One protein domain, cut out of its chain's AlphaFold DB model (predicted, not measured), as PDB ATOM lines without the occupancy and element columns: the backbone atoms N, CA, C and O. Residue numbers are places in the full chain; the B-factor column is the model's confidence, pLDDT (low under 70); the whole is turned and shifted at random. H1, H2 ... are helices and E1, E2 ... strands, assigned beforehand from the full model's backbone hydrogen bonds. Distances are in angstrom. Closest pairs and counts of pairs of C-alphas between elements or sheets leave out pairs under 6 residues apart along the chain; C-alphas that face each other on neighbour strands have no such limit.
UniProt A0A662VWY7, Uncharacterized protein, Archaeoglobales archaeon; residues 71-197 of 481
ATOM      1  N   GLU A  71     288.833 185.371 406.343       88.06
ATOM      2  CA  GLU A  71     288.027 185.332 405.129       88.06
ATOM      3  C   GLU A  71     288.938 185.207 403.904       88.06
ATOM      4  O   GLU A  71     289.793 186.054 403.636       88.06
ATOM      5  N   LYS A  72     288.739 184.136 403.142       93.00
ATOM      6  CA  LYS A  72     289.426 183.873 401.882       93.00
ATOM      7  C   LYS A  72     288.421 183.769 400.751       93.00
ATOM      8  O   LYS A  72     287.299 183.294 400.929       93.00
ATOM      9  N   LEU A  73     288.844 184.196 399.572       95.38
ATOM     10  CA  LEU A  73     288.133 183.952 398.330       95.38
ATOM     11  C   LEU A  73     288.769 182.734 397.663       95.38
ATOM     12  O   LEU A  73     289.978 182.710 397.457       95.38
ATOM     13  N   VAL A  74     287.982 181.708 397.357       95.88
ATOM     14  CA  VAL A  74     288.502 180.455 396.803       95.88
ATOM     15  C   VAL A  74     287.757 180.109 395.528       95.88
ATOM     16  O   VAL A  74     286.525 180.045 395.515       95.88
ATOM     17  N   ILE A  75     288.523 179.894 394.462       96.06
ATOM     18  CA  ILE A  75     288.027 179.418 393.174       96.06
ATOM     19  C   ILE A  75     288.378 177.943 393.018       96.06
ATOM     20  O   ILE A  75     289.501 177.538 393.309       96.06
ATOM     21  N   PHE A  76     287.415 177.153 392.556       96.19
ATOM     22  CA  PHE A  76     287.562 175.723 392.316       96.19
ATOM     23  C   PHE A  76     287.281 175.401 390.853       96.19
ATOM     24  O   PHE A  76     286.237 175.803 390.334       96.19
ATOM     25  N   ARG A  77     288.148 174.604 390.226       95.56
ATOM     26  CA  ARG A  77     287.864 173.846 389.004       95.56
ATOM     27  C   ARG A  77     287.484 172.433 389.397       95.56
ATOM     28  O   ARG A  77     288.312 171.698 389.916       95.56
ATOM     29  N   CYS A  78     286.241 172.053 389.149       94.00
ATOM     30  CA  CYS A  78     285.699 170.768 389.573       94.00
ATOM     31  C   CYS A  78     285.581 169.831 388.374       94.00
ATOM     32  O   CYS A  78     284.970 170.206 387.370       94.00
ATOM     33  N   THR A  79     286.089 168.606 388.505       91.88
ATOM     34  CA  THR A  79     285.902 167.543 387.512       91.88
ATOM     35  C   THR A  79     285.219 166.349 388.167       91.88
ATOM     36  O   THR A  79     285.813 165.628 388.957       91.88
ATOM     37  N   GLY A  80     283.936 166.147 387.871       90.31
ATOM     38  CA  GLY A  80     283.147 165.003 388.330       90.31
ATOM     39  C   GLY A  80     282.460 165.171 389.689       90.31
ATOM     40  O   GLY A  80     281.327 164.698 389.838       90.31
ATOM     41  N   VAL A  81     283.073 165.857 390.659       93.06
ATOM     42  CA  VAL A  81     282.518 166.019 392.016       93.06
ATOM     43  C   VAL A  81     282.587 167.447 392.548       93.06
ATOM     44  O   VAL A  81     283.543 168.175 392.302       93.06
ATOM     45  N   SER A  82     281.583 167.837 393.343       93.19
ATOM     46  CA  SER A  82     281.621 169.117 394.055       93.19
ATOM     47  C   SER A  82     282.664 169.087 395.188       93.19
ATOM     48  O   SER A  82     282.695 168.114 395.958       93.19
ATOM     49  N   PRO A  83     283.491 170.138 395.327       93.56
ATOM     50  CA  PRO A  83     284.443 170.280 396.418       93.56
ATOM     51  C   PRO A  83     283.724 170.365 397.764       93.56
ATOM     52  O   PRO A  83     282.578 170.808 397.878       93.56
ATOM     53  N   LYS A  84     284.424 169.930 398.808       94.31
ATOM     54  CA  LYS A  84     283.937 169.904 400.183       94.31
ATOM     55  C   LYS A  84     284.851 170.725 401.070       94.31
ATOM     56  O   LYS A  84     286.056 170.496 401.073       94.31
ATOM     57  N   VAL A  85     284.260 171.586 401.889       92.88
ATOM     58  CA  VAL A  85     284.956 172.317 402.952       92.88
ATOM     59  C   VAL A  85     284.554 171.700 404.283       92.88
ATOM     60  O   VAL A  85     283.367 171.555 404.577       92.88
ATOM     61  N   ASN A  86     285.536 171.238 405.054       90.31
ATOM     62  CA  ASN A  86     285.350 170.470 406.289       90.31
ATOM     63  C   ASN A  86     284.341 169.314 406.131       90.31
ATOM     64  O   ASN A  86     283.573 168.974 407.031       90.31
ATOM     65  N   GLY A  87     284.339 168.685 404.950       88.69
ATOM     66  CA  GLY A  87     283.480 167.551 404.617       88.69
ATOM     67  C   GLY A  87     282.034 167.889 404.233       88.69
ATOM     68  O   GLY A  87     281.260 166.948 404.031       88.69
ATOM     69  N   ILE A  88     281.680 169.171 404.110       91.06
ATOM     70  CA  ILE A  88     280.378 169.656 403.629       91.06
ATOM     71  C   ILE A  88     280.531 170.092 402.159       91.06
ATOM     72  O   ILE A  88     281.441 170.870 401.876       91.06
ATOM     73  N   PRO A  89     279.707 169.594 401.214       94.06
ATOM     74  CA  PRO A  89     279.803 169.980 399.804       94.06
ATOM     75  C   PRO A  89     279.421 171.447 399.589       94.06
ATOM     76  O   PRO A  89     278.451 171.925 400.179       94.06
ATOM     77  N   LEU A  90     280.165 172.139 398.721       95.12
ATOM     78  CA  LEU A  90     279.870 173.520 398.324       95.12
ATOM     79  C   LEU A  90     278.608 173.597 397.456       95.12
ATOM     80  O   LEU A  90     277.780 174.491 397.625       95.12
ATOM     81  N   VAL A  91     278.433 172.635 396.553       95.69
ATOM     82  CA  VAL A  91     277.268 172.539 395.670       95.69
ATOM     83  C   VAL A  91     276.666 171.151 395.817       95.69
ATOM     84  O   VAL A  91     277.360 170.138 395.725       95.69
ATOM     85  N   GLU A  92     275.360 171.092 396.040       95.50
ATOM     86  CA  GLU A  92     274.622 169.844 395.899       95.50
ATOM     87  C   GLU A  92     274.011 169.769 394.515       95.50
ATOM     88  O   GLU A  92     273.562 170.769 393.960       95.50
ATOM     89  N   TYR A  93     274.034 168.573 393.938       95.12
ATOM     90  CA  TYR A  93     273.640 168.385 392.556       95.12
ATOM     91  C   TYR A  93     273.075 166.986 392.323       95.12
ATOM     92  O   TYR A  93     273.523 165.985 392.882       95.12
ATOM     93  N   ALA A  94     272.092 166.938 391.436       94.50
ATOM     94  CA  ALA A  94     271.622 165.762 390.728       94.50
ATOM     95  C   ALA A  94     271.934 165.942 389.232       94.50
ATOM     96  O   ALA A  94     272.585 166.906 388.828       94.50
ATOM     97  N   ARG A  95     271.480 165.023 388.374       92.94
ATOM     98  CA  ARG A  95     271.656 165.170 386.918       92.94
ATOM     99  C   ARG A  95     270.983 166.445 386.386       92.94
ATOM    100  O   ARG A  95     271.582 167.169 385.598       92.94
ATOM    101  N   ASP A  96     269.755 166.687 386.836       92.69
ATOM    102  CA  ASP A  96     268.845 167.677 386.244       92.69
ATOM    103  C   ASP A  96     268.673 168.929 387.129       92.69
ATOM    104  O   ASP A  96     267.882 169.811 386.816       92.69
ATOM    105  N   SER A  97     269.378 168.999 388.259       93.62
ATOM    106  CA  SER A  97     269.261 170.099 389.219       93.62
ATOM    107  C   SER A  97     270.545 170.271 390.015       93.62
ATOM    108  O   SER A  97     271.251 169.295 390.270       93.62
ATOM    109  N   ASP A  98     270.796 171.480 390.489       95.31
ATOM    110  CA  ASP A  98     271.862 171.803 391.429       95.31
ATOM    111  C   ASP A  98     271.493 173.046 392.237       95.31
ATOM    112  O   ASP A  98     270.617 173.821 391.852       95.31
ATOM    113  N   TRP A  99     272.097 173.182 393.412       95.19
ATOM    114  CA  TRP A  99     271.907 174.334 394.277       95.19
ATOM    115  C   TRP A  99     273.146 174.589 395.127       95.19
ATOM    116  O   TRP A  99     273.812 173.673 395.625       95.19
ATOM    117  N   ARG A 100     273.434 175.874 395.335       94.69
ATOM    118  CA  ARG A 100     274.486 176.311 396.251       94.69
ATOM    119  C   ARG A 100     274.163 175.931 397.694       94.69
ATOM    120  O   ARG A 100     273.018 176.033 398.139       94.69
ATOM    121  N   ARG A 101     275.193 175.555 398.448       92.38
ATOM    122  CA  ARG A 101     275.132 175.420 399.904       92.38
ATOM    123  C   ARG A 101     275.762 176.637 400.571       92.38
ATOM    124  O   ARG A 101     276.628 177.309 400.018       92.38
ATOM    125  N   ARG A 102     275.327 176.879 401.802       91.00
ATOM    126  CA  ARG A 102     275.938 177.823 402.731       91.00
ATOM    127  C   ARG A 102     276.108 177.122 404.069       91.00
ATOM    128  O   ARG A 102     275.214 176.389 404.495       91.00
ATOM    129  N   ALA A 103     277.241 177.353 404.708       90.44
ATOM    130  CA  ALA A 103     277.535 176.885 406.053       90.44
ATOM    131  C   ALA A 103     278.113 178.042 406.878       90.44
ATOM    132  O   ALA A 103     278.173 179.183 406.421       90.44
ATOM    133  N   TRP A 104     278.520 177.762 408.113       87.81
ATOM    134  CA  TRP A 104     279.149 178.769 408.967       87.81
ATOM    135  C   TRP A 104     280.525 179.199 408.437       87.81
ATOM    136  O   TRP A 104     280.874 180.367 408.541       87.81
ATOM    137  N   ASN A 105     281.279 178.266 407.843       89.19
ATOM    138  CA  ASN A 105     282.647 178.464 407.362       89.19
ATOM    139  C   ASN A 105     282.749 178.727 405.860       89.19
ATOM    140  O   ASN A 105     283.857 178.906 405.364       89.19
ATOM    141  N   PHE A 106     281.641 178.734 405.120       94.31
ATOM    142  CA  PHE A 106     281.668 179.134 403.719       94.31
ATOM    143  C   PHE A 106     280.325 179.656 403.216       94.31
ATOM    144  O   PHE A 106     279.251 179.260 403.678       94.31
ATOM    145  N   ASP A 107     280.409 180.484 402.183       94.50
ATOM    146  CA  ASP A 107     279.292 180.955 401.382       94.50
ATOM    147  C   ASP A 107     279.651 180.828 399.899       94.50
ATOM    148  O   ASP A 107     280.643 181.401 399.440       94.50
ATOM    149  N   VAL A 108     278.875 180.044 399.149       96.50
ATOM    150  CA  VAL A 108     279.069 179.924 397.700       96.50
ATOM    151  C   VAL A 108     278.470 181.152 397.031       96.50
ATOM    152  O   VAL A 108     277.250 181.327 396.985       96.50
ATOM    153  N   ILE A 109     279.358 181.991 396.502       95.56
ATOM    154  CA  ILE A 109     279.014 183.266 395.877       95.56
ATOM    155  C   ILE A 109     278.310 182.993 394.548       95.56
ATOM    156  O   ILE A 109     277.152 183.367 394.364       95.56
ATOM    157  N   THR A 110     279.004 182.289 393.654       96.56
ATOM    158  CA  THR A 110     278.508 181.906 392.332       96.56
ATOM    159  C   THR A 110     279.149 180.592 391.895       96.56
ATOM    160  O   THR A 110     280.196 180.189 392.411       96.56
ATOM    161  N   TYR A 111     278.509 179.898 390.966       95.94
ATOM    162  CA  TYR A 111     279.074 178.730 390.313       95.94
ATOM    163  C   TYR A 111     278.475 178.584 388.918       95.94
ATOM    164  O   TYR A 111     277.336 178.984 388.678       95.94
ATOM    165  N   VAL A 112     279.233 177.964 388.020       95.00
ATOM    166  CA  VAL A 112     278.758 177.603 386.685       95.00
ATOM    167  C   VAL A 112     279.042 176.130 386.470       95.00
ATOM    168  O   VAL A 112     280.193 175.689 386.507       95.00
ATOM    169  N   ARG A 113     277.974 175.357 386.278       93.50
ATOM    170  CA  ARG A 113     278.055 173.941 385.930       93.50
ATOM    171  C   ARG A 113     278.148 173.806 384.415       93.50
ATOM    172  O   ARG A 113     277.382 174.430 383.689       93.50
ATOM    173  N   MET A 114     279.095 173.004 383.953       92.19
ATOM    174  CA  MET A 114     279.464 172.876 382.547       92.19
ATOM    175  C   MET A 114     279.649 171.404 382.174       92.19
ATOM    176  O   MET A 114     279.907 170.561 383.028       92.19
ATOM    177  N   GLY A 115     279.566 171.082 380.886       86.44
ATOM    178  CA  GLY A 115     279.865 169.738 380.388       86.44
ATOM    179  C   GLY A 115     278.835 168.667 380.774       86.44
ATOM    180  O   GLY A 115     277.635 168.919 380.859       86.44
ATOM    181  N   SER A 116     279.296 167.423 380.936       87.31
ATOM    182  CA  SER A 116     278.417 166.270 381.175       87.31
ATOM    183  C   SER A 116     277.877 166.250 382.603       87.31
ATOM    184  O   SER A 116     278.635 166.252 383.560       87.31
ATOM    185  N   HIS A 117     276.565 166.118 382.785       92.88
ATOM    186  CA  HIS A 117     275.968 166.014 384.125       92.88
ATOM    187  C   HIS A 117     275.940 164.577 384.673       92.88
ATOM    188  O   HIS A 117     275.365 164.316 385.736       92.88
ATOM    189  N   GLY A 118     276.550 163.631 383.952       92.62
ATOM    190  CA  GLY A 118     276.487 162.209 384.259       92.62
ATOM    191  C   GLY A 118     275.090 161.619 384.040       92.62
ATOM    192  O   GLY A 118     274.279 162.112 383.253       92.62
ATOM    193  N   THR A 119     274.800 160.528 384.744       93.44
ATOM    194  CA  THR A 119     273.486 159.866 384.697       93.44
ATOM    195  C   THR A 119     272.687 160.183 385.958       93.44
ATOM    196  O   THR A 119     273.237 160.647 386.950       93.44
ATOM    197  N   ARG A 120     271.382 159.884 385.985       91.56
ATOM    198  CA  ARG A 120     270.582 160.059 387.217       91.56
ATOM    199  C   ARG A 120     271.088 159.209 388.387       91.56
ATOM    200  O   ARG A 120     270.964 159.627 389.529       91.56
ATOM    201  N   ARG A 121     271.662 158.034 388.099       94.12
ATOM    202  CA  ARG A 121     272.234 157.129 389.108       94.12
ATOM    203  C   ARG A 121     273.624 157.573 389.569       94.12
ATOM    204  O   ARG A 121     273.978 157.366 390.723       94.12
ATOM    205  N   HIS A 122     274.390 158.177 388.665       93.69
ATOM    206  CA  HIS A 122     275.746 158.660 388.906       93.69
ATOM    207  C   HIS A 122     275.863 160.098 388.391       93.69
ATOM    208  O   HIS A 122     276.405 160.312 387.300       93.69
ATOM    209  N   PRO A 123     275.279 161.072 389.115       94.94
ATOM    210  CA  PRO A 123     275.363 162.467 388.724       94.94
ATOM    211  C   PRO A 123     276.805 162.952 388.862       94.94
ATOM    212  O   PRO A 123     277.524 162.543 389.774       94.94
ATOM    213  N   GLN A 124     277.213 163.848 387.969       94.69
ATOM    214  CA  GLN A 124     278.545 164.451 387.972       94.69
ATOM    215  C   GLN A 124     278.459 165.972 388.010       94.69
ATOM    216  O   GLN A 124     277.571 166.564 387.392       94.69
ATOM    217  N   PHE A 125     279.390 166.595 388.726       94.88
ATOM    218  CA  PHE A 125     279.550 168.042 388.759       94.88
ATOM    219  C   PHE A 125     280.885 168.411 388.132       94.88
ATOM    220  O   PHE A 125     281.942 168.202 388.721       94.88
ATOM    221  N   HIS A 126     280.809 168.956 386.927       94.56
ATOM    222  CA  HIS A 126     281.929 169.602 386.264       94.56
ATOM    223  C   HIS A 126     281.598 171.086 386.207       94.56
ATOM    224  O   HIS A 126     280.484 171.449 385.833       94.56
ATOM    225  N   GLY A 127     282.498 171.946 386.661       95.06
ATOM    226  CA  GLY A 127     282.212 173.377 386.697       95.06
ATOM    227  C   GLY A 127     283.216 174.197 387.484       95.06
ATOM    228  O   GLY A 127     284.145 173.662 388.092       95.06
ATOM    229  N   LEU A 128     282.986 175.507 387.489       96.50
ATOM    230  CA  LEU A 128     283.729 176.458 388.305       96.50
ATOM    231  C   LEU A 128     282.883 176.872 389.506       96.50
ATOM    232  O   LEU A 128     281.691 177.147 389.363       96.50
ATOM    233  N   VAL A 129     283.490 176.922 390.690       96.75
ATOM    234  CA  VAL A 129     282.819 177.362 391.922       96.75
ATOM    235  C   VAL A 129     283.627 178.485 392.548       96.75
ATOM    236  O   VAL A 129     284.827 178.333 392.761       96.75
ATOM    237  N   LEU A 130     282.958 179.587 392.886       97.12
ATOM    238  CA  LEU A 130     283.505 180.658 393.710       97.12
ATOM    239  C   LEU A 130     282.874 180.609 395.091       97.12
ATOM    240  O   LEU A 130     281.653 180.724 395.234       97.12
ATOM    241  N   ALA A 131     283.702 180.508 396.120       96.94
ATOM    242  CA  ALA A 131     283.235 180.558 397.493       96.94
ATOM    243  C   ALA A 131     284.053 181.543 398.319       96.94
ATOM    244  O   ALA A 131     285.270 181.654 398.179       96.94
ATOM    245  N   LYS A 132     283.367 182.229 399.226       95.81
ATOM    246  CA  LYS A 132     283.990 182.887 400.367       95.81
ATOM    247  C   LYS A 132     284.100 181.852 401.480       95.81
ATOM    248  O   LYS A 132     283.086 181.280 401.866       95.81
ATOM    249  N   ILE A 133     285.304 181.593 401.978       94.06
ATOM    250  CA  ILE A 133     285.579 180.552 402.975       94.06
ATOM    251  C   ILE A 133     286.307 181.179 404.163       94.06
ATOM    252  O   ILE A 133     287.291 181.888 403.981       94.06
ATOM    253  N   LEU A 134     285.842 180.899 405.378       90.00
ATOM    254  CA  LEU A 134     286.590 181.153 406.605       90.00
ATOM    255  C   LEU A 134     287.630 180.044 406.764       90.00
ATOM    256  O   LEU A 134     287.275 178.894 407.029       90.00
ATOM    257  N   MET A 135     288.901 180.380 406.551       88.12
ATOM    258  CA  MET A 135     290.006 179.424 406.544       88.12
ATOM    259  C   MET A 135     290.969 179.663 407.705       88.12
ATOM    260  O   MET A 135     291.283 180.795 408.055       88.12
ATOM    261  N   ASN A 136     291.479 178.574 408.262       86.19
ATOM    262  CA  ASN A 136     292.608 178.517 409.187       86.19
ATOM    263  C   ASN A 136     293.450 177.270 408.867       86.19
ATOM    264  O   ASN A 136     293.105 176.489 407.977       86.19
ATOM    265  N   GLU A 137     294.513 177.020 409.633       83.62
ATOM    266  CA  GLU A 137     295.388 175.847 409.457       83.62
ATOM    267  C   GLU A 137     294.668 174.492 409.610       83.62
ATOM    268  O   GLU A 137     295.186 173.449 409.211       83.62
ATOM    269  N   ARG A 138     293.470 174.472 410.209       83.12
ATOM    270  CA  ARG A 138     292.662 173.262 410.416       83.12
ATOM    271  C   ARG A 138     291.601 173.054 409.338       83.12
ATOM    272  O   ARG A 138     290.914 172.029 409.381       83.12
ATOM    273  N   THR A 139     291.438 174.004 408.419       87.88
ATOM    274  CA  THR A 139     290.418 173.944 407.372       87.88
ATOM    275  C   THR A 139     290.812 172.920 406.318       87.88
ATOM    276  O   THR A 139     291.885 172.992 405.727       87.88
ATOM    277  N   GLU A 140     289.932 171.955 406.072       90.69
ATOM    278  CA  GLU A 140     290.155 170.892 405.100       90.69
ATOM    279  C   GLU A 140     289.322 171.140 403.847       90.69
ATOM    280  O   GLU A 140     288.091 171.207 403.903       90.69
ATOM    281  N   ILE A 141     289.994 171.191 402.704       91.12
ATOM    282  CA  ILE A 141     289.367 171.212 401.389       91.12
ATOM    283  C   ILE A 141     289.584 169.842 400.745       91.12
ATOM    284  O   ILE A 141     290.713 169.368 400.638       91.12
ATOM    285  N   LYS A 142     288.498 169.176 400.344       85.44
ATOM    286  CA  LYS A 142     288.520 167.845 399.718       85.44
ATOM    287  C   LYS A 142     287.700 167.814 398.437       85.44
ATOM    288  O   LYS A 142     286.526 168.169 398.455       85.44
ATOM    289  N   GLY A 143     288.274 167.274 397.370       71.69
ATOM    290  CA  GLY A 143     287.602 167.008 396.098       71.69
ATOM    291  C   GLY A 143     288.619 166.723 394.997       71.69
ATOM    292  O   GLY A 143     289.784 167.083 395.144       71.69
ATOM    293  N   GLU A 144     288.183 166.097 393.903       71.25
ATOM    294  CA  GLU A 144     288.920 166.091 392.627       71.25
ATOM    295  C   GLU A 144     288.741 167.465 391.970       71.25
ATOM    296  O   GLU A 144     288.050 167.627 390.963       71.25
ATOM    297  N   ALA A 145     289.242 168.488 392.654       75.62
ATOM    298  CA  ALA A 145     289.111 169.863 392.234       75.62
ATOM    299  C   ALA A 145     290.430 170.586 392.464       75.62
ATOM    300  O   ALA A 145     290.934 170.621 393.590       75.62
ATOM    301  N   ASP A 146     290.951 171.189 391.403       90.12
ATOM    302  CA  ASP A 146     292.013 172.171 391.540       90.12
ATOM    303  C   ASP A 146     291.410 173.420 392.161       90.12
ATOM    304  O   ASP A 146     290.293 173.820 391.823       90.12
ATOM    305  N   TYR A 147     292.124 174.032 393.095       94.69
ATOM    306  CA  TYR A 147     291.650 175.255 393.713       94.69
ATOM    307  C   TYR A 147     292.783 176.228 393.965       94.69
ATOM    308  O   TYR A 147     293.937 175.847 394.170       94.69
ATOM    309  N   LYS A 148     292.422 177.505 393.976       95.19
ATOM    310  CA  LYS A 148     293.324 178.599 394.302       95.19
ATOM    311  C   LYS A 148     292.678 179.476 395.362       95.19
ATOM    312  O   LYS A 148     291.487 179.784 395.294       95.19
ATOM    313  N   VAL A 149     293.475 179.823 396.366       94.12
ATOM    314  CA  VAL A 149     293.058 180.607 397.529       94.12
ATOM    315  C   VAL A 149     293.607 182.015 397.385       94.12
ATOM    316  O   VAL A 149     294.792 182.200 397.116       94.12
ATOM    317  N   TYR A 150     292.743 182.991 397.619       91.25
ATOM    318  CA  TYR A 150     293.042 184.409 397.554       91.25
ATOM    319  C   TYR A 150     292.643 185.107 398.855       91.25
ATOM    320  O   TYR A 150     291.699 184.669 399.526       91.25
ATOM    321  N   PRO A 151     293.320 186.208 399.226       87.69
ATOM    322  CA  PRO A 151     292.796 187.093 400.255       87.69
ATOM    323  C   PRO A 151     291.416 187.606 399.828       87.69
ATOM    324  O   PRO A 151     291.182 187.895 398.651       87.69
ATOM    325  N   TYR A 152     290.481 187.694 400.770       85.75
ATOM    326  CA  TYR A 152     289.187 188.283 400.467       85.75
ATOM    327  C   TYR A 152     289.315 189.807 400.392       85.75
ATOM    328  O   TYR A 152     289.636 190.457 401.379       85.75
ATOM    329  N   THR A 153     289.026 190.375 399.222       81.06
ATOM    330  CA  THR A 153     288.804 191.814 399.045       81.06
ATOM    331  C   THR A 153     287.582 192.019 398.159       81.06
ATOM    332  O   THR A 153     287.247 191.174 397.322       81.06
ATOM    333  N   LYS A 154     286.887 193.153 398.311       75.75
ATOM    334  CA  LYS A 154     285.694 193.448 397.503       75.75
ATOM    335  C   LYS A 154     286.016 193.547 396.005       75.75
ATOM    336  O   LYS A 154     285.217 193.109 395.183       75.75
ATOM    337  N   SER A 155     287.187 194.077 395.643       76.44
ATOM    338  CA  SER A 155     287.637 194.180 394.248       76.44
ATOM    339  C   SER A 155     287.889 192.806 393.618       76.44
ATOM    340  O   SER A 155     287.361 192.527 392.536       76.44
ATOM    341  N   LEU A 156     288.622 191.926 394.316       83.88
ATOM    342  CA  LEU A 156     288.849 190.547 393.877       83.88
ATOM    343  C   LEU A 156     287.535 189.774 393.787       83.88
ATOM    344  O   LEU A 156     287.314 189.093 392.792       83.88
ATOM    345  N   HIS A 157     286.638 189.930 394.769       87.44
ATOM    346  CA  HIS A 157     285.304 189.328 394.744       87.44
ATOM    347  C   HIS A 157     284.561 189.702 393.458       87.44
ATOM    348  O   HIS A 157     284.173 188.814 392.704       87.44
ATOM    349  N   MET A 158     284.364 190.999 393.198       82.88
ATOM    350  CA  MET A 158     283.571 191.461 392.053       82.88
ATOM    351  C   MET A 158     284.156 190.979 390.723       82.88
ATOM    352  O   MET A 158     283.421 190.510 389.858       82.88
ATOM    353  N   THR A 159     285.484 191.039 390.585       86.25
ATOM    354  CA  THR A 159     286.158 190.582 389.362       86.25
ATOM    355  C   THR A 159     286.071 189.066 389.201       86.25
ATOM    356  O   THR A 159     285.817 188.588 388.100       86.25
ATOM    357  N   ALA A 160     286.251 188.295 390.276       92.75
ATOM    358  CA  ALA A 160     286.139 186.840 390.227       92.75
ATOM    359  C   ALA A 160     284.718 186.388 389.859       92.75
ATOM    360  O   ALA A 160     284.574 185.459 389.068       92.75
ATOM    361  N   VAL A 161     283.683 187.059 390.379       94.50
ATOM    362  CA  VAL A 161     282.284 186.799 390.001       94.50
ATOM    363  C   VAL A 161     282.083 187.027 388.508       94.50
ATOM    364  O   VAL A 161     281.657 186.110 387.813       94.50
ATOM    365  N   GLU A 162     282.459 188.206 388.003       93.69
ATOM    366  CA  GLU A 162     282.300 188.549 386.586       93.69
ATOM    367  C   GLU A 162     283.026 187.551 385.670       93.69
ATOM    368  O   GLU A 162     282.502 187.149 384.632       93.69
ATOM    369  N   LEU A 163     284.237 187.144 386.052       94.94
ATOM    370  CA  LEU A 163     285.041 186.196 385.288       94.94
ATOM    371  C   LEU A 163     284.433 184.794 385.255       94.94
ATOM    372  O   LEU A 163     284.464 184.151 384.209       94.94
ATOM    373  N   ILE A 164     283.882 184.325 386.374       95.19
ATOM    374  CA  ILE A 164     283.276 182.994 386.461       95.19
ATOM    375  C   ILE A 164     281.936 182.952 385.734       95.19
ATOM    376  O   ILE A 164     281.670 181.984 385.031       95.19
ATOM    377  N   GLU A 165     281.117 183.999 385.835       94.06
ATOM    378  CA  GLU A 165     279.842 184.087 385.109       94.06
ATOM    379  C   GLU A 165     280.026 184.150 383.587       94.06
ATOM    380  O   GLU A 165     279.159 183.695 382.844       94.06
ATOM    381  N   LYS A 166     281.156 184.695 383.121       94.94
ATOM    382  CA  LYS A 166     281.526 184.757 381.698       94.94
ATOM    383  C   LYS A 166     282.310 183.542 381.206       94.94
ATOM    384  O   LYS A 166     282.632 183.493 380.022       94.94
ATOM    385  N   ALA A 167     282.670 182.609 382.084       95.56
ATOM    386  CA  ALA A 167     283.399 181.420 381.673       95.56
ATOM    387  C   ALA A 167     282.509 180.560 380.768       95.56
ATOM    388  O   ALA A 167     281.344 180.315 381.082       95.56
ATOM    389  N   GLU A 168     283.067 180.070 379.665       92.88
ATOM    390  CA  GLU A 168     282.353 179.197 378.723       92.88
ATOM    391  C   GLU A 168     282.834 177.745 378.834       92.88
ATOM    392  O   GLU A 168     282.139 176.812 378.425       92.88
ATOM    393  N   SER A 169     284.020 177.541 379.412       93.88
ATOM    394  CA  SER A 169     284.657 176.236 379.545       93.88
ATOM    395  C   SER A 169     285.457 176.104 380.843       93.88
ATOM    396  O   SER A 169     285.830 177.089 381.480       93.88
ATOM    397  N   LEU A 170     285.786 174.863 381.220       91.81
ATOM    398  CA  LEU A 170     286.694 174.597 382.343       91.81
ATOM    399  C   LEU A 170     288.124 175.087 382.087       91.81
ATOM    400  O   LEU A 170     288.846 175.375 383.041       91.81
ATOM    401  N   ASP A 171     288.520 175.205 380.819       91.75
ATOM    402  CA  ASP A 171     289.853 175.661 380.420       91.75
ATOM    403  C   ASP A 171     290.052 177.156 380.709       91.75
ATOM    404  O   ASP A 171     291.183 177.628 380.843       91.75
ATOM    405  N   ASP A 172     288.962 177.909 380.891       93.44
ATOM    406  CA  ASP A 172     289.033 179.309 381.306       93.44
ATOM    407  C   ASP A 172     289.534 179.469 382.747       93.44
ATOM    408  O   ASP A 172     290.004 180.548 383.099       93.44
ATOM    409  N   TYR A 173     289.534 178.403 383.559       94.62
ATOM    410  CA  TYR A 173     290.064 178.426 384.926       94.62
ATOM    411  C   TYR A 173     291.481 179.002 385.001       94.62
ATOM    412  O   TYR A 173     291.726 179.895 385.809       94.62
ATOM    413  N   GLU A 174     292.397 178.552 384.138       95.00
ATOM    414  CA  GLU A 174     293.795 179.007 384.171       95.00
ATOM    415  C   GLU A 174     293.903 180.499 383.838       95.00
ATOM    416  O   GLU A 174     294.643 181.234 384.488       95.00
ATOM    417  N   LYS A 175     293.102 180.983 382.881       94.69
ATOM    418  CA  LYS A 175     293.059 182.408 382.512       94.69
ATOM    419  C   LYS A 175     292.497 183.263 383.648       94.69
ATOM    420  O   LYS A 175     292.964 184.379 383.879       94.69
ATOM    421  N   ILE A 176     291.477 182.755 384.343       94.69
ATOM    422  CA  ILE A 176     290.869 183.425 385.497       94.69
ATOM    423  C   ILE A 176     291.885 183.506 386.634       94.69
ATOM    424  O   ILE A 176     292.113 184.596 387.161       94.69
ATOM    425  N   VAL A 177     292.535 182.387 386.964       95.12
ATOM    426  CA  VAL A 177     293.592 182.318 387.981       95.12
ATOM    427  C   VAL A 177     294.737 183.261 387.635       95.12
ATOM    428  O   VAL A 177     295.135 184.048 388.482       95.12
ATOM    429  N   GLU A 178     295.217 183.283 386.390       94.12
ATOM    430  CA  GLU A 178     296.292 184.188 385.974       94.12
ATOM    431  C   GLU A 178     295.903 185.666 386.153       94.12
ATOM    432  O   GLU A 178     296.689 186.480 386.649       94.12
ATOM    433  N   LYS A 179     294.671 186.035 385.781       92.31
ATOM    434  CA  LYS A 179     294.181 187.408 385.945       92.31
ATOM    435  C   LYS A 179     294.057 187.796 387.419       92.31
ATOM    436  O   LYS A 179     294.431 188.917 387.771       92.31
ATOM    437  N   LEU A 180     293.568 186.893 388.269       90.69
ATOM    438  CA  LEU A 180     293.466 187.116 389.712       90.69
ATOM    439  C   LEU A 180     294.849 187.155 390.379       90.69
ATOM    440  O   LEU A 180     295.100 188.057 391.173       90.69
ATOM    441  N   ASP A 181     295.781 186.279 389.993       90.31
ATOM    442  CA  ASP A 181     297.169 186.276 390.475       90.31
ATOM    443  C   ASP A 181     297.855 187.617 390.156       90.31
ATOM    444  O   ASP A 181     298.473 188.216 391.034       90.31
ATOM    445  N   ARG A 182     297.671 188.172 388.947       86.25
ATOM    446  CA  ARG A 182     298.182 189.516 388.597       86.25
ATOM    447  C   ARG A 182     297.569 190.631 389.448       86.25
ATOM    448  O   ARG A 182     298.233 191.634 389.706       86.25
ATOM    449  N   MET A 183     296.300 190.512 389.841       80.56
ATOM    450  CA  MET A 183     295.662 191.487 390.735       80.56
ATOM    451  C   MET A 183     296.209 191.377 392.154       80.56
ATOM    452  O   MET A 183     296.500 192.397 392.769       80.56
ATOM    453  N   VAL A 184     296.401 190.158 392.651       81.31
ATOM    454  CA  VAL A 184     296.972 189.903 393.977       81.31
ATOM    455  C   VAL A 184     298.416 190.371 394.040       81.31
ATOM    456  O   VAL A 184     298.763 191.076 394.972       81.31
ATOM    457  N   GLN A 185     299.226 190.113 393.015       77.44
ATOM    458  CA  GLN A 185     300.593 190.637 392.932       77.44
ATOM    459  C   GLN A 185     300.640 192.167 392.936       77.44
ATOM    460  O   GLN A 185     301.568 192.744 393.492       77.44
ATOM    461  N   LYS A 186     299.649 192.845 392.344       73.81
ATOM    462  CA  LYS A 186     299.522 194.301 392.488       73.81
ATOM    463  C   LYS A 186     299.165 194.670 393.926       73.81
ATOM    464  O   LYS A 186     299.775 195.569 394.469       73.81
ATOM    465  N   LEU A 187     298.244 193.968 394.576       65.19
ATOM    466  CA  LEU A 187     297.917 194.234 395.982       65.19
ATOM    467  C   LEU A 187     299.120 193.988 396.918       65.19
ATOM    468  O   LEU A 187     299.392 194.795 397.799       65.19
ATOM    469  N   GLU A 188     299.887 192.921 396.697       52.31
ATOM    470  CA  GLU A 188     301.065 192.553 397.493       52.31
ATOM    471  C   GLU A 188     302.290 193.422 397.182       52.31
ATOM    472  O   GLU A 188     303.007 193.815 398.097       52.31
ATOM    473  N   GLY A 189     302.517 193.775 395.912       44.09
ATOM    474  CA  GLY A 189     303.586 194.688 395.500       44.09
ATOM    475  C   GLY A 189     303.418 196.085 396.099       44.09
ATOM    476  O   GLY A 189     304.398 196.693 396.518       44.09
ATOM    477  N   PHE A 190     302.173 196.543 396.243       34.16
ATOM    478  CA  PHE A 190     301.850 197.747 397.010       34.16
ATOM    479  C   PHE A 190     302.014 197.510 398.521       34.16
ATOM    480  O   PHE A 190     302.533 198.370 399.226       34.16
ATOM    481  N   GLY A 191     301.662 196.324 399.026       32.06
ATOM    482  CA  GLY A 191     301.856 195.945 400.427       32.06
ATOM    483  C   GLY A 191     303.318 195.943 400.892       32.06
ATOM    484  O   GLY A 191     303.569 196.261 402.048       32.06
ATOM    485  N   VAL A 192     304.293 195.643 400.025       31.70
ATOM    486  CA  VAL A 192     305.731 195.655 400.377       31.70
ATOM    487  C   VAL A 192     306.325 197.069 400.366       31.70
ATOM    488  O   VAL A 192     307.180 197.367 401.202       31.70
ATOM    489  N   GLU A 193     305.859 197.962 399.487       31.06
ATOM    490  CA  GLU A 193     306.235 199.386 399.550       31.06
ATOM    491  C   GLU A 193     305.582 200.093 400.749       31.06
ATOM    492  O   GLU A 193     306.233 200.901 401.404       31.06
ATOM    493  N   VAL A 194     304.354 199.715 401.121       30.91
ATOM    494  CA  VAL A 194     303.629 200.291 402.269       30.91
ATOM    495  C   VAL A 194     304.017 199.641 403.608       30.91
ATOM    496  O   VAL A 194     303.987 200.305 404.638       30.91
ATOM    497  N   ALA A 195     304.467 198.382 403.650       31.16
ATOM    498  CA  ALA A 195     304.952 197.758 404.892       31.16
ATOM    499  C   ALA A 195     306.256 198.385 405.416       31.16
ATOM    500  O   ALA A 195     306.551 198.261 406.604       31.16
ATOM    501  N   LYS A 196     307.018 199.082 404.561       34.72
ATOM    502  CA  LYS A 196     308.142 199.924 404.998       34.72
ATOM    503  C   LYS A 196     307.704 201.263 405.592       34.72
ATOM    504  O   LYS A 196     308.506 201.907 406.248       34.72
ATOM    505  N   GLU A 197     306.446 201.656 405.427       34.62
ATOM    506  CA  GLU A 197     305.888 202.883 405.987       34.62
ATOM    507  C   GLU A 197     304.470 202.620 406.501       34.62
ATOM    508  O   GLU A 197     303.470 203.027 405.907       34.62
TER     509      GLU A 197
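This is residues 71 to 197 of the 481 residues of an uncharacterized protein of Archaeoglobales archaeon (UniProt A0A662VWY7). A twisted wall of four strands has a helical hairpin, H1 and H2, over one face; a small two-strand hairpin, E2 and E3, sits beside the edge strand E4, away from the helices. At one extreme of the long axis the end of H2 sticks out, with residues 188 to 197 standing free; at the other is the loop of residues 114 to 126. You have 127 residues, with named elements in the order E1 E2 E3 E4 E5 E6 H1 H2; the large sheet runs E4, E5, E1, E6, all antiparallel. The class is mixed, helices and strands, in two layers, the helices on one face of the sheet. The whole is compact, with a radius of gyration of the C-alphas of 15.4 A, yet elongated, spanning 59 by 31 by 20 A.

Start at E1, residues 71 to 78, an inner strand. Beside it is E5, residues 127 to 135, where N 74 and O 131 are 2.8 A apart, within hydrogen-bond range. Its other neighbour is E6, residues 145 to 151, with N 77 and O 146 at 2.8 A. E2, residues 91 to 93, and E3, residues 98 to 100, form a hairpin, with N 99 and O 92 at 2.9 A. From E3, look to E4, residues 106 to 113: the closest C-alphas are those of Arg 100 and Val 108, 6.0 A apart. E4 and E5 are a hairpin with a long link, and N 107 and O 132 are 2.8 A apart; E4 bends by 65 degrees at residue 109 and E5 by 61 degrees at residue 132. H1, residues 154 to 165, is on the sheet at a height of 8.8 A, over E5, along the strands at 3 degrees on the local plane; it is only just not over E1, with 2 of its C-alphas falling there. Its closest C-alphas to E4 are Val 161 and Thr 110, 6.6 A apart. H2, residues 172 to 195, is on the same face at a height of 9.3 A, over E1 and E6. H2 touches H1 with residues 176 to 183 alone, at a shallow tilt of 9 degrees, opposite ways; the closest C-alphas are those of Leu 163 and Ile 176, 6.5 A apart. In H1 every O i to N i+4 pair is within hydrogen-bond range, in H2 19 of 20.

Find C-alpha 71 at (288.027, 185.332, 405.129); from there E1 runs 21.4 A to C-alpha 78. E4 covers 18.9 A, E5 22.2 A and E6 19.4 A. H1 measures 16.6 A. Find C-alpha 172 at (289.033, 179.309, 381.306), where H2 begins; it runs 33.9 A to C-alpha 195 at (304.952, 197.758, 404.892).

The C-alphas farthest apart are those of Arg 121 and Glu 197, at 59.3 A. The printed part has no cut. The long links are E1 to E2 and E4 to E5. The pLDDT of the printed part averages 86.6; look for values under 70 at residues 187 to 197.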